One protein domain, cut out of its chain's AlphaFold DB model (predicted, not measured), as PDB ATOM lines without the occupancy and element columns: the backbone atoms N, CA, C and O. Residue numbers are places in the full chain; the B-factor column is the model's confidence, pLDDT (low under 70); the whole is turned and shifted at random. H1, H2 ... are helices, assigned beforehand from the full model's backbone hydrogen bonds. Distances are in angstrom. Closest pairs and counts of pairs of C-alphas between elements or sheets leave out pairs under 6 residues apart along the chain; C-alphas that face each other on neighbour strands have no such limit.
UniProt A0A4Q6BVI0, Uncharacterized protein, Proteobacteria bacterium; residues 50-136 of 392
ATOM      1  N   PHE A  50     242.246 282.888 298.047       92.62
ATOM      2  CA  PHE A  50     241.888 283.638 296.846       92.62
ATOM      3  C   PHE A  50     240.407 283.472 296.489       92.62
ATOM      4  O   PHE A  50     239.733 284.462 296.215       92.62
ATOM      5  N   LEU A  51     239.864 282.250 296.550       92.50
ATOM      6  CA  LEU A  51     238.434 282.010 296.321       92.50
ATOM      7  C   LEU A  51     237.574 282.684 297.396       92.50
ATOM      8  O   LEU A  51     236.496 283.192 297.082       92.50
ATOM      9  N   LYS A  52     238.056 282.740 298.647       90.69
ATOM     10  CA  LYS A  52     237.371 283.460 299.733       90.69
ATOM     11  C   LYS A  52     237.314 284.966 299.453       90.69
ATOM     12  O   LYS A  52     236.240 285.560 299.544       90.69
ATOM     13  N   ASP A  53     238.435 285.567 299.053       91.00
ATOM     14  CA  ASP A  53     238.512 286.991 298.695       91.00
ATOM     15  C   ASP A  53     237.718 287.328 297.431       91.00
ATOM     16  O   ASP A  53     237.031 288.348 297.388       91.00
ATOM     17  N   MET A  54     237.777 286.472 296.411       91.31
ATOM     18  CA  MET A  54     237.024 286.622 295.167       91.31
ATOM     19  C   MET A  54     235.514 286.618 295.430       91.31
ATOM     20  O   MET A  54     234.787 287.489 294.949       91.31
ATOM     21  N   TYR A  55     235.040 285.683 296.258       92.00
ATOM     22  CA  TYR A  55     233.635 285.604 296.640       92.00
ATOM     23  C   TYR A  55     233.192 286.804 297.486       92.00
ATOM     24  O   TYR A  55     232.119 287.347 297.238       92.00
ATOM     25  N   ASP A  56     233.991 287.255 298.461       90.06
ATOM     26  CA  ASP A  56     233.643 288.434 299.271       90.06
ATOM     27  C   ASP A  56     233.666 289.743 298.452       90.06
ATOM     28  O   ASP A  56     232.916 290.665 298.773       90.06
ATOM     29  N   ARG A  57     234.452 289.824 297.363       88.88
ATOM     30  CA  ARG A  57     234.400 290.941 296.395       88.88
ATOM     31  C   ARG A  57     233.138 290.919 295.536       88.88
ATOM     32  O   ARG A  57     232.483 291.948 295.413       88.88
ATOM     33  N   LEU A  58     232.791 289.764 294.964       88.50
ATOM     34  CA  LEU A  58     231.601 289.600 294.115       88.50
ATOM     35  C   LEU A  58     230.292 289.648 294.921       88.50
ATOM     36  O   LEU A  58     229.256 290.081 294.422       88.50
ATOM     37  N   PHE A  59     230.328 289.231 296.188       90.50
ATOM     38  CA  PHE A  59     229.161 289.135 297.062       90.50
ATOM     39  C   PHE A  59     229.393 289.795 298.438       90.50
ATOM     40  O   PHE A  59     229.265 289.130 299.474       90.50
ATOM     41  N   PRO A  60     229.648 291.117 298.503       88.12
ATOM     42  CA  PRO A  60     230.036 291.808 299.740       88.12
ATOM     43  C   PRO A  60     228.971 291.743 300.848       88.12
ATOM     44  O   PRO A  60     229.279 291.887 302.033       88.12
ATOM     45  N   THR A  61     227.713 291.482 300.485       87.38
ATOM     46  CA  THR A  61     226.593 291.279 301.416       87.38
ATOM     47  C   THR A  61     226.538 289.878 302.034       87.38
ATOM     48  O   THR A  61     225.898 289.714 303.072       87.38
ATOM     49  N   LYS A  62     227.193 288.868 301.439       84.81
ATOM     50  CA  LYS A  62     227.192 287.476 301.930       84.81
ATOM     51  C   LYS A  62     228.283 287.205 302.975       84.81
ATOM     52  O   LYS A  62     228.081 286.332 303.817       84.81
ATOM     53  N   ASN A  63     229.391 287.954 302.927       75.12
ATOM     54  CA  ASN A  63     230.488 287.974 303.908       75.12
ATOM     55  C   ASN A  63     230.875 286.573 304.426       75.12
ATOM     56  O   ASN A  63     230.647 286.223 305.590       75.12
ATOM     57  N   ILE A  64     231.397 285.721 303.544       78.94
ATOM     58  CA  ILE A  64     231.630 284.308 303.869       78.94
ATOM     59  C   ILE A  64     232.715 284.127 304.921       78.94
ATOM     60  O   ILE A  64     232.599 283.218 305.735       78.94
ATOM     61  N   ARG A  65     233.697 285.030 305.014       74.31
ATOM     62  CA  ARG A  65     234.740 284.985 306.053       74.31
ATOM     63  C   ARG A  65     234.200 285.120 307.492       74.31
ATOM     64  O   ARG A  65     234.912 284.766 308.428       74.31
ATOM     65  N   ARG A  66     232.956 285.588 307.691       65.62
ATOM     66  CA  ARG A  66     232.240 285.541 308.990       65.62
ATOM     67  C   ARG A  66     231.427 284.263 309.218       65.62
ATOM     68  O   ARG A  66     231.087 283.979 310.360       65.62
ATOM     69  N   ASN A  67     231.106 283.533 308.151       62.91
ATOM     70  CA  ASN A  67     230.237 282.353 308.167       62.91
ATOM     71  C   ASN A  67     231.014 281.029 308.021       62.91
ATOM     72  O   ASN A  67     230.501 279.971 308.380       62.91
ATOM     73  N   LEU A  68     232.248 281.076 307.508       63.91
ATOM     74  CA  LEU A  68     233.168 279.942 307.454       63.91
ATOM     75  C   LEU A  68     233.616 279.552 308.871       63.91
ATOM     76  O   LEU A  68     233.952 280.389 309.711       63.91
ATOM     77  N   LEU A  69     233.558 278.251 309.140       55.50
ATOM     78  CA  LEU A  69     233.588 277.677 310.479       55.50
ATOM     79  C   LEU A  69     235.004 277.663 311.077       55.50
ATOM     80  O   LEU A  69     235.894 276.984 310.572       55.50
ATOM     81  N   LEU A  70     235.193 278.314 312.229       52.16
ATOM     82  CA  LEU A  70     236.369 278.081 313.074       52.16
ATOM     83  C   LEU A  70     236.193 276.765 313.844       52.16
ATOM     84  O   LEU A  70     235.488 276.717 314.857       52.16
ATOM     85  N   HIS A  71     236.839 275.693 313.383       41.41
ATOM     86  CA  HIS A  71     236.793 274.405 314.074       41.41
ATOM     87  C   HIS A  71     237.462 274.516 315.456       41.41
ATOM     88  O   HIS A  71     238.649 274.808 315.561       41.41
ATOM     89  N   GLY A  72     236.699 274.271 316.526       48.00
ATOM     90  CA  GLY A  72     237.180 274.353 317.914       48.00
ATOM     91  C   GLY A  72     236.275 275.149 318.855       48.00
ATOM     92  O   GLY A  72     236.321 274.931 320.063       48.00
ATOM     93  N   PHE A  73     235.394 276.006 318.329       49.94
ATOM     94  CA  PHE A  73     234.325 276.601 319.135       49.94
ATOM     95  C   PHE A  73     233.181 275.601 319.333       49.94
ATOM     96  O   PHE A  73     232.723 274.967 318.381       49.94
ATOM     97  N   GLN A  74     232.718 275.451 320.579       47.62
ATOM     98  CA  GLN A  74     231.568 274.601 320.887       47.62
ATOM     99  C   GLN A  74     230.321 275.135 320.176       47.62
ATOM    100  O   GLN A  74     229.966 276.306 320.290       47.62
ATOM    101  N   THR A  75     229.675 274.246 319.431       57.00
ATOM    102  CA  THR A  75     228.533 274.531 318.566       57.00
ATOM    103  C   THR A  75     227.323 275.051 319.334       57.00
ATOM    104  O   THR A  75     226.873 274.407 320.283       57.00
ATOM    105  N   SER A  76     226.694 276.108 318.820       45.62
ATOM    106  CA  SER A  76     225.266 276.359 319.061       45.62
ATOM    107  C   SER A  76     224.534 276.911 317.833       45.62
ATOM    108  O   SER A  76     223.423 276.462 317.573       45.62
ATOM    109  N   THR A  77     225.155 277.781 317.028       50.38
ATOM    110  CA  THR A  77     224.574 278.287 315.765       50.38
ATOM    111  C   THR A  77     225.643 278.509 314.690       50.38
ATOM    112  O   THR A  77     226.379 279.492 314.728       50.38
ATOM    113  N   VAL A  78     225.718 277.593 313.719       54.59
ATOM    114  CA  VAL A  78     226.366 277.830 312.419       54.59
ATOM    115  C   VAL A  78     225.238 277.906 311.407       54.59
ATOM    116  O   VAL A  78     224.704 276.876 311.001       54.59
ATOM    117  N   ASP A  79     224.838 279.120 311.043       56.06
ATOM    118  CA  ASP A  79     223.611 279.326 310.266       56.06
ATOM    119  C   ASP A  79     223.723 278.802 308.824       56.06
ATOM    120  O   ASP A  79     222.708 278.522 308.183       56.06
ATOM    121  N   LYS A  80     224.949 278.644 308.298       63.56
ATOM    122  CA  LYS A  80     225.192 278.106 306.955       63.56
ATOM    123  C   LYS A  80     226.602 277.529 306.796       63.56
ATOM    124  O   LYS A  80     227.585 278.206 307.072       63.56
ATOM    125  N   VAL A  81     226.696 276.305 306.275       68.38
ATOM    126  CA  VAL A  81     227.957 275.695 305.817       68.38
ATOM    127  C   VAL A  81     228.160 276.026 304.337       68.38
ATOM    128  O   VAL A  81     227.223 275.911 303.546       68.38
ATOM    129  N   TYR A  82     229.377 276.420 303.965       76.12
ATOM    130  CA  TYR A  82     229.787 276.642 302.577       76.12
ATOM    131  C   TYR A  82     230.782 275.559 302.149       76.12
ATOM    132  O   TYR A  82     231.674 275.199 302.914       76.12
ATOM    133  N   TYR A  83     230.630 275.057 300.925       83.56
ATOM    134  CA  TYR A  83     231.538 274.091 300.306       83.56
ATOM    135  C   TYR A  83     232.284 274.746 299.141       83.56
ATOM    136  O   TYR A  83     231.717 275.598 298.452       83.56
ATOM    137  N   ARG A  84     233.523 274.305 298.880       88.56
ATOM    138  CA  ARG A  84     234.399 274.813 297.805       88.56
ATOM    139  C   ARG A  84     233.674 274.948 296.463       88.56
ATOM    140  O   ARG A  84     233.534 276.049 295.950       88.56
ATOM    141  N   ASN A  85     233.076 273.856 295.985       87.25
ATOM    142  CA  ASN A  85     232.311 273.805 294.734       87.25
ATOM    143  C   ASN A  85     231.107 274.771 294.675       87.25
ATOM    144  O   ASN A  85     230.686 275.172 293.593       87.25
ATOM    145  N   THR A  86     230.540 275.143 295.826       89.25
ATOM    146  CA  THR A  86     229.418 276.087 295.930       89.25
ATOM    147  C   THR A  86     229.922 277.522 295.797       89.25
ATOM    148  O   THR A  86     229.289 278.328 295.124       89.25
ATOM    149  N   ILE A  87     231.085 277.824 296.385       91.69
ATOM    150  CA  ILE A  87     231.789 279.100 296.209       91.69
ATOM    151  C   ILE A  87     232.240 279.249 294.750       91.69
ATOM    152  O   ILE A  87     231.835 280.211 294.099       91.69
ATOM    153  N   SER A  88     232.960 278.264 294.203       93.69
ATOM    154  CA  SER A  88     233.422 278.260 292.809       93.69
ATOM    155  C   SER A  88     232.265 278.405 291.815       93.69
ATOM    156  O   SER A  88     232.274 279.302 290.980       93.69
ATOM    157  N   GLY A  89     231.206 277.597 291.956       93.75
ATOM    158  CA  GLY A  89     230.053 277.617 291.050       93.75
ATOM    159  C   GLY A  89     229.135 278.845 291.176       93.75
ATOM    160  O   GLY A  89     228.289 279.060 290.301       93.75
ATOM    161  N   GLU A  90     229.258 279.636 292.246       94.00
ATOM    162  CA  GLU A  90     228.636 280.962 292.352       94.00
ATOM    163  C   GLU A  90     229.526 282.054 291.736       94.00
ATOM    164  O   GLU A  90     228.995 282.878 290.997       94.00
ATOM    165  N   ILE A  91     230.849 282.017 291.947       93.50
ATOM    166  CA  ILE A  91     231.814 282.909 291.273       93.50
ATOM    167  C   ILE A  91     231.732 282.733 289.746       93.50
ATOM    168  O   ILE A  91     231.545 283.711 289.030       93.50
ATOM    169  N   ASP A  92     231.782 281.493 289.244       93.06
ATOM    170  CA  ASP A  92     231.668 281.156 287.815       93.06
ATOM    171  C   ASP A  92     230.382 281.702 287.174       93.06
ATOM    172  O   ASP A  92     230.374 282.083 286.008       93.06
ATOM    173  N   ARG A  93     229.281 281.756 287.936       92.75
ATOM    174  CA  ARG A  93     228.005 282.307 287.458       92.75
ATOM    175  C   ARG A  93     228.000 283.833 287.445       92.75
ATOM    176  O   ARG A  93     227.406 284.413 286.545       92.75
ATOM    177  N   GLU A  94     228.618 284.472 288.433       91.12
ATOM    178  CA  GLU A  94     228.633 285.933 288.540       91.12
ATOM    179  C   GLU A  94     229.611 286.566 287.542       91.12
ATOM    180  O   GLU A  94     229.293 287.581 286.935       91.12
ATOM    181  N   LEU A  95     230.750 285.921 287.271       86.19
ATOM    182  CA  LEU A  95     231.692 286.357 286.231       86.19
ATOM    183  C   LEU A  95     231.152 286.179 284.798       86.19
ATOM    184  O   LEU A  95     231.682 286.780 283.866       86.19
ATOM    185  N   ASP A  96     230.088 285.391 284.625       83.38
ATOM    186  CA  ASP A  96     229.341 285.248 283.367       83.38
ATOM    187  C   ASP A  96     228.205 286.283 283.219       83.38
ATOM    188  O   ASP A  96     227.574 286.386 282.166       83.38
ATOM    189  N   ASN A  97     227.918 287.064 284.267       83.19
ATOM    190  CA  ASN A  97     226.813 288.016 284.278       83.19
ATOM    191  C   ASN A  97     227.115 289.211 283.343       83.19
ATOM    192  O   ASN A  97     228.046 289.977 283.606       83.19
ATOM    193  N   PRO A  98     226.323 289.456 282.278       66.81
ATOM    194  CA  PRO A  98     226.561 290.576 281.366       66.81
ATOM    195  C   PRO A  98     226.377 291.949 282.030       66.81
ATOM    196  O   PRO A  98     226.821 292.950 281.468       66.81
ATOM    197  N   HIS A  99     225.749 291.995 283.211       68.38
ATOM    198  CA  HIS A  99     225.567 293.191 284.033       68.38
ATOM    199  C   HIS A  99     226.607 293.328 285.156       68.38
ATOM    200  O   HIS A  99     226.411 294.149 286.052       68.38
ATOM    201  N   LEU A 100     227.711 292.572 285.122       72.38
ATOM    202  CA  LEU A 100     228.869 292.831 285.980       72.38
ATOM    203  C   LEU A 100     229.565 294.126 285.513       72.38
ATOM    204  O   LEU A 100     230.502 294.116 284.715       72.38
ATOM    205  N   THR A 101     229.026 295.267 285.942       50.12
ATOM    206  CA  THR A 101     229.444 296.600 285.495       50.12
ATOM    207  C   THR A 101     230.843 296.950 286.007       50.12
ATOM    208  O   THR A 101     231.045 297.067 287.211       50.12
ATOM    209  N   ASP A 102     231.765 297.170 285.065       55.59
ATOM    210  CA  ASP A 102     233.132 297.712 285.199       55.59
ATOM    211  C   ASP A 102     234.242 296.867 285.862       55.59
ATOM    212  O   ASP A 102     235.413 297.227 285.729       55.59
ATOM    213  N   ASP A 103     233.966 295.698 286.447       61.69
ATOM    214  CA  ASP A 103     234.993 294.904 287.155       61.69
ATOM    215  C   ASP A 103     235.777 293.893 286.281       61.69
ATOM    216  O   ASP A 103     236.043 292.748 286.660       61.69
ATOM    217  N   GLY A 104     236.232 294.331 285.099       65.31
ATOM    218  CA  GLY A 104     237.087 293.520 284.213       65.31
ATOM    219  C   GLY A 104     238.377 293.022 284.889       65.31
ATOM    220  O   GLY A 104     238.845 291.916 284.621       65.31
ATOM    221  N   GLY A 105     238.908 293.787 285.850       76.25
ATOM    222  CA  GLY A 105     240.057 293.379 286.665       76.25
ATOM    223  C   GLY A 105     239.781 292.193 287.601       76.25
ATOM    224  O   GLY A 105     240.699 291.429 287.891       76.25
ATOM    225  N   ILE A 106     238.535 291.995 288.048       82.50
ATOM    226  CA  ILE A 106     238.153 290.841 288.879       82.50
ATOM    227  C   ILE A 106     238.128 289.569 288.030       82.50
ATOM    228  O   ILE A 106     238.713 288.555 288.412       82.50
ATOM    229  N   ALA A 107     237.503 289.637 286.853       82.69
ATOM    230  CA  ALA A 107     237.405 288.496 285.952       82.69
ATOM    231  C   ALA A 107     238.777 288.090 285.378       82.69
ATOM    232  O   ALA A 107     239.079 286.898 285.316       82.69
ATOM    233  N   MET A 108     239.639 289.062 285.046       79.75
ATOM    234  CA  MET A 108     241.038 288.808 284.675       79.75
ATOM    235  C   MET A 108     241.839 288.194 285.827       79.75
ATOM    236  O   MET A 108     242.455 287.153 285.636       79.75
ATOM    237  N   GLY A 109     241.752 288.740 287.046       85.88
ATOM    238  CA  GLY A 109     242.450 288.162 288.199       85.88
ATOM    239  C   GLY A 109     242.033 286.718 288.502       85.88
ATOM    240  O   GLY A 109     242.865 285.909 288.907       85.88
ATOM    241  N   MET A 110     240.761 286.364 288.272       89.12
ATOM    242  CA  MET A 110     240.284 284.978 288.359       89.12
ATOM    243  C   MET A 110     240.893 284.085 287.264       89.12
ATOM    244  O   MET A 110     241.277 282.951 287.544       89.12
ATOM    245  N   ILE A 111     240.989 284.589 286.030       84.19
ATOM    246  CA  ILE A 111     241.614 283.892 284.898       84.19
ATOM    247  C   ILE A 111     243.101 283.622 285.172       84.19
ATOM    248  O   ILE A 111     243.540 282.484 285.011       84.19
ATOM    249  N   ASP A 112     243.847 284.627 285.635       85.31
ATOM    250  CA  ASP A 112     245.276 284.512 285.954       85.31
ATOM    251  C   ASP A 112     245.524 283.500 287.080       85.31
ATOM    252  O   ASP A 112     246.464 282.706 287.028       85.31
ATOM    253  N   TRP A 113     244.657 283.496 288.099       92.44
ATOM    254  CA  TRP A 113     244.743 282.536 289.194       92.44
ATOM    255  C   TRP A 113     244.448 281.104 288.728       92.44
ATOM    256  O   TRP A 113     245.172 280.194 289.126       92.44
ATOM    257  N   LEU A 114     243.459 280.888 287.851       88.12
ATOM    258  CA  LEU A 114     243.163 279.557 287.298       88.12
ATOM    259  C   LEU A 114     244.286 279.018 286.411       88.12
ATOM    260  O   LEU A 114     244.594 277.831 286.499       88.12
ATOM    261  N   ASP A 115     244.946 279.871 285.625       84.19
ATOM    262  CA  ASP A 115     246.097 279.464 284.806       84.19
ATOM    263  C   ASP A 115     247.304 279.020 285.667       84.19
ATOM    264  O   ASP A 115     248.184 278.312 285.178       84.19
ATOM    265  N   ALA A 116     247.324 279.375 286.959       87.69
ATOM    266  CA  ALA A 116     248.282 278.890 287.957       87.69
ATOM    267  C   ALA A 116     247.758 277.739 288.850       87.69
ATOM    268  O   ALA A 116     248.551 277.136 289.576       87.69
ATOM    269  N   HIS A 117     246.456 277.424 288.813       91.50
ATOM    270  CA  HIS A 117     245.796 276.439 289.687       91.50
ATOM    271  C   HIS A 117     244.827 275.543 288.889       91.50
ATOM    272  O   HIS A 117     243.616 275.517 289.128       91.50
ATOM    273  N   ASP A 118     245.389 274.777 287.951       85.69
ATOM    274  CA  ASP A 118     244.691 273.876 287.018       85.69
ATOM    275  C   ASP A 118     243.670 272.923 287.672       85.69
ATOM    276  O   ASP A 118     242.619 272.645 287.094       85.69
ATOM    277  N   ILE A 119     243.913 272.487 288.913       89.75
ATOM    278  CA  ILE A 119     243.002 271.639 289.703       89.75
ATOM    279  C   ILE A 119     241.593 272.228 289.912       89.75
ATOM    280  O   ILE A 119     240.689 271.497 290.320       89.75
ATOM    281  N   TYR A 120     241.405 273.528 289.668       89.56
ATOM    282  CA  TYR A 120     240.115 274.213 289.746       89.56
ATOM    283  C   TYR A 120     239.436 274.411 288.387       89.56
ATOM    284  O   TYR A 120     238.271 274.794 288.369       89.56
ATOM    285  N   GLU A 121     240.098 274.160 287.254       87.19
ATOM    286  CA  GLU A 121     239.608 274.571 285.927       87.19
ATOM    287  C   GLU A 121     238.211 273.997 285.590       87.19
ATOM    288  O   GLU A 121     237.358 274.692 285.035       87.19
ATOM    289  N   ASP A 122     237.940 272.755 286.003       91.94
ATOM    290  CA  ASP A 122     236.639 272.090 285.831       91.94
ATOM    291  C   ASP A 122     235.528 272.634 286.761       91.94
ATOM    292  O   ASP A 122     234.344 272.397 286.510       91.94
ATOM    293  N   GLU A 123     235.869 273.388 287.816       94.06
ATOM    294  CA  GLU A 123     234.896 274.089 288.672       94.06
ATOM    295  C   GLU A 123     234.401 275.415 288.049       94.06
ATOM    296  O   GLU A 123     233.391 275.952 288.509       94.06
ATOM    297  N   PHE A 124     235.055 275.907 286.982       93.75
ATOM    298  CA  PHE A 124     234.762 277.189 286.313       93.75
ATOM    299  C   PHE A 124     234.411 277.048 284.812       93.75
ATOM    300  O   PHE A 124     235.052 277.656 283.944       93.75
ATOM    301  N   PRO A 125     233.389 276.245 284.448       89.94
ATOM    302  CA  PRO A 125     233.083 275.942 283.055       89.94
ATOM    303  C   PRO A 125     232.539 277.136 282.256       89.94
ATOM    304  O   PRO A 125     232.732 277.162 281.040       89.94
ATOM    305  N   ARG A 126     231.855 278.120 282.862       88.38
ATOM    306  CA  ARG A 126     231.408 279.317 282.121       88.38
ATOM    307  C   ARG A 126     232.592 280.217 281.840       88.38
ATOM    308  O   ARG A 126     232.807 280.578 280.686       88.38
ATOM    309  N   LEU A 127     233.404 280.489 282.862       84.38
ATOM    310  CA  LEU A 127     234.610 281.297 282.730       84.38
ATOM    311  C   LEU A 127     235.565 280.692 281.690       84.38
ATOM    312  O   LEU A 127     236.040 281.415 280.824       84.38
ATOM    313  N   LYS A 128     235.758 279.365 281.678       81.94
ATOM    314  CA  LYS A 128     236.541 278.650 280.651       81.94
ATOM    315  C   LYS A 128     235.996 278.851 279.231       81.94
ATOM    316  O   LYS A 128     236.768 279.118 278.312       81.94
ATOM    317  N   ASN A 129     234.678 278.757 279.040       79.56
ATOM    318  CA  ASN A 129     234.047 278.947 277.728       79.56
ATOM    319  C   ASN A 129     234.042 280.418 277.269       79.56
ATOM    320  O   ASN A 129     234.190 280.683 276.076       79.56
ATOM    321  N   ASN A 130     233.916 281.367 278.202       75.19
ATOM    322  CA  ASN A 130     233.767 282.798 277.920       75.19
ATOM    323  C   ASN A 130     235.040 283.630 278.174       75.19
ATOM    324  O   ASN A 130     235.036 284.834 277.907       75.19
ATOM    325  N   LYS A 131     236.158 282.999 278.573       77.38
ATOM    326  CA  LYS A 131     237.501 283.600 278.736       77.38
ATOM    327  C   LYS A 131     237.873 284.545 277.578       77.38
ATOM    328  O   LYS A 131     238.248 285.676 277.875       77.38
ATOM    329  N   PRO A 132     237.672 284.201 276.285       67.25
ATOM    330  CA  PRO A 132     237.907 285.135 275.177       67.25
ATOM    331  C   PRO A 132     237.113 286.444 275.247       67.25
ATOM    332  O   PRO A 132     237.654 287.521 275.006       67.25
ATOM    333  N   HIS A 133     235.822 286.358 275.572       66.75
ATOM    334  CA  HIS A 133     234.917 287.505 275.628       66.75
ATOM    335  C   HIS A 133     235.213 288.393 276.843       66.75
ATOM    336  O   HIS A 133     235.166 289.619 276.748       66.75
ATOM    337  N   ILE A 134     235.565 287.765 277.965       70.31
ATOM    338  CA  ILE A 134     235.924 288.419 279.223       70.31
ATOM    339  C   ILE A 134     237.256 289.162 279.091       70.31
ATOM    340  O   ILE A 134     237.309 290.351 279.409       70.31
ATOM    341  N   VAL A 135     238.288 288.519 278.530       67.94
ATOM    342  CA  VAL A 135     239.552 289.176 278.155       67.94
ATOM    343  C   VAL A 135     239.260 290.383 277.265       67.94
ATOM    344  O   VAL A 135     239.646 291.501 277.597       67.94
ATOM    345  N   PHE A 136     238.505 290.194 276.175       66.44
ATOM    346  CA  PHE A 136     238.210 291.254 275.206       66.44
ATOM    347  C   PHE A 136     237.457 292.453 275.809       66.44
ATOM    348  O   PHE A 136     237.788 293.604 275.513       66.44
TER     349      PHE A 136
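Overview. This is residues 50 to 136 of the 392 residues of an uncharacterized protein of Proteobacteria bacterium (UniProt A0A4Q6BVI0). H1, H5 and residues 125 to 127 of H6 pack on H3, and H4 crosses H6. Residues 70 to 77 stick out as a long loop beyond H2. The 87 printed residues include H1 to H6 in chain order: all helix, only just compact, close to loose (radius of gyration of the C-alphas 14.4 A), spanning 49 by 28 by 16 A.

Arrangement. H1, residues 50 to 58, touches H2, residues 64 to 67 (C-alphas of Asp 56 and Ile 64, the closest, 6.5 A apart). H3, residues 84 to 94, touches H1 at a steep tilt of 40 degrees (closest C-alphas Tyr 55 and Ile 91, 6.3 A). H4, residues 104 to 116, touches H6, residues 125 to 136 (closest C-alphas Met 108 and Val 135, 6.7 A). H5, residues 118 to 123, touches H3 (closest C-alphas Ser 88 and Glu 123, 6.1 A). H3 and H6 touch only at their ends. Every O i to N i+4 pair is within hydrogen-bond range in H1 and H4, 6 of 7 in H3, 6 of 8 in H6 and 0 of 2 in H5, with 2 of 3 O i to N i+3 pairs.

Along the chain. H1 begins at C-alpha 50 (241.888, 283.638, 296.846). H4 is 18.8 A long; H6, 18.0 A, ends at C-alpha 136 (238.210, 291.254, 275.206).

Size, cuts and confidence. C-alphas 74 and 136, the farthest apart, are 49.1 A apart. The printed part has no cut; H2 to H3 is a long link. Residues 66 to 81 are among those under pLDDT 70.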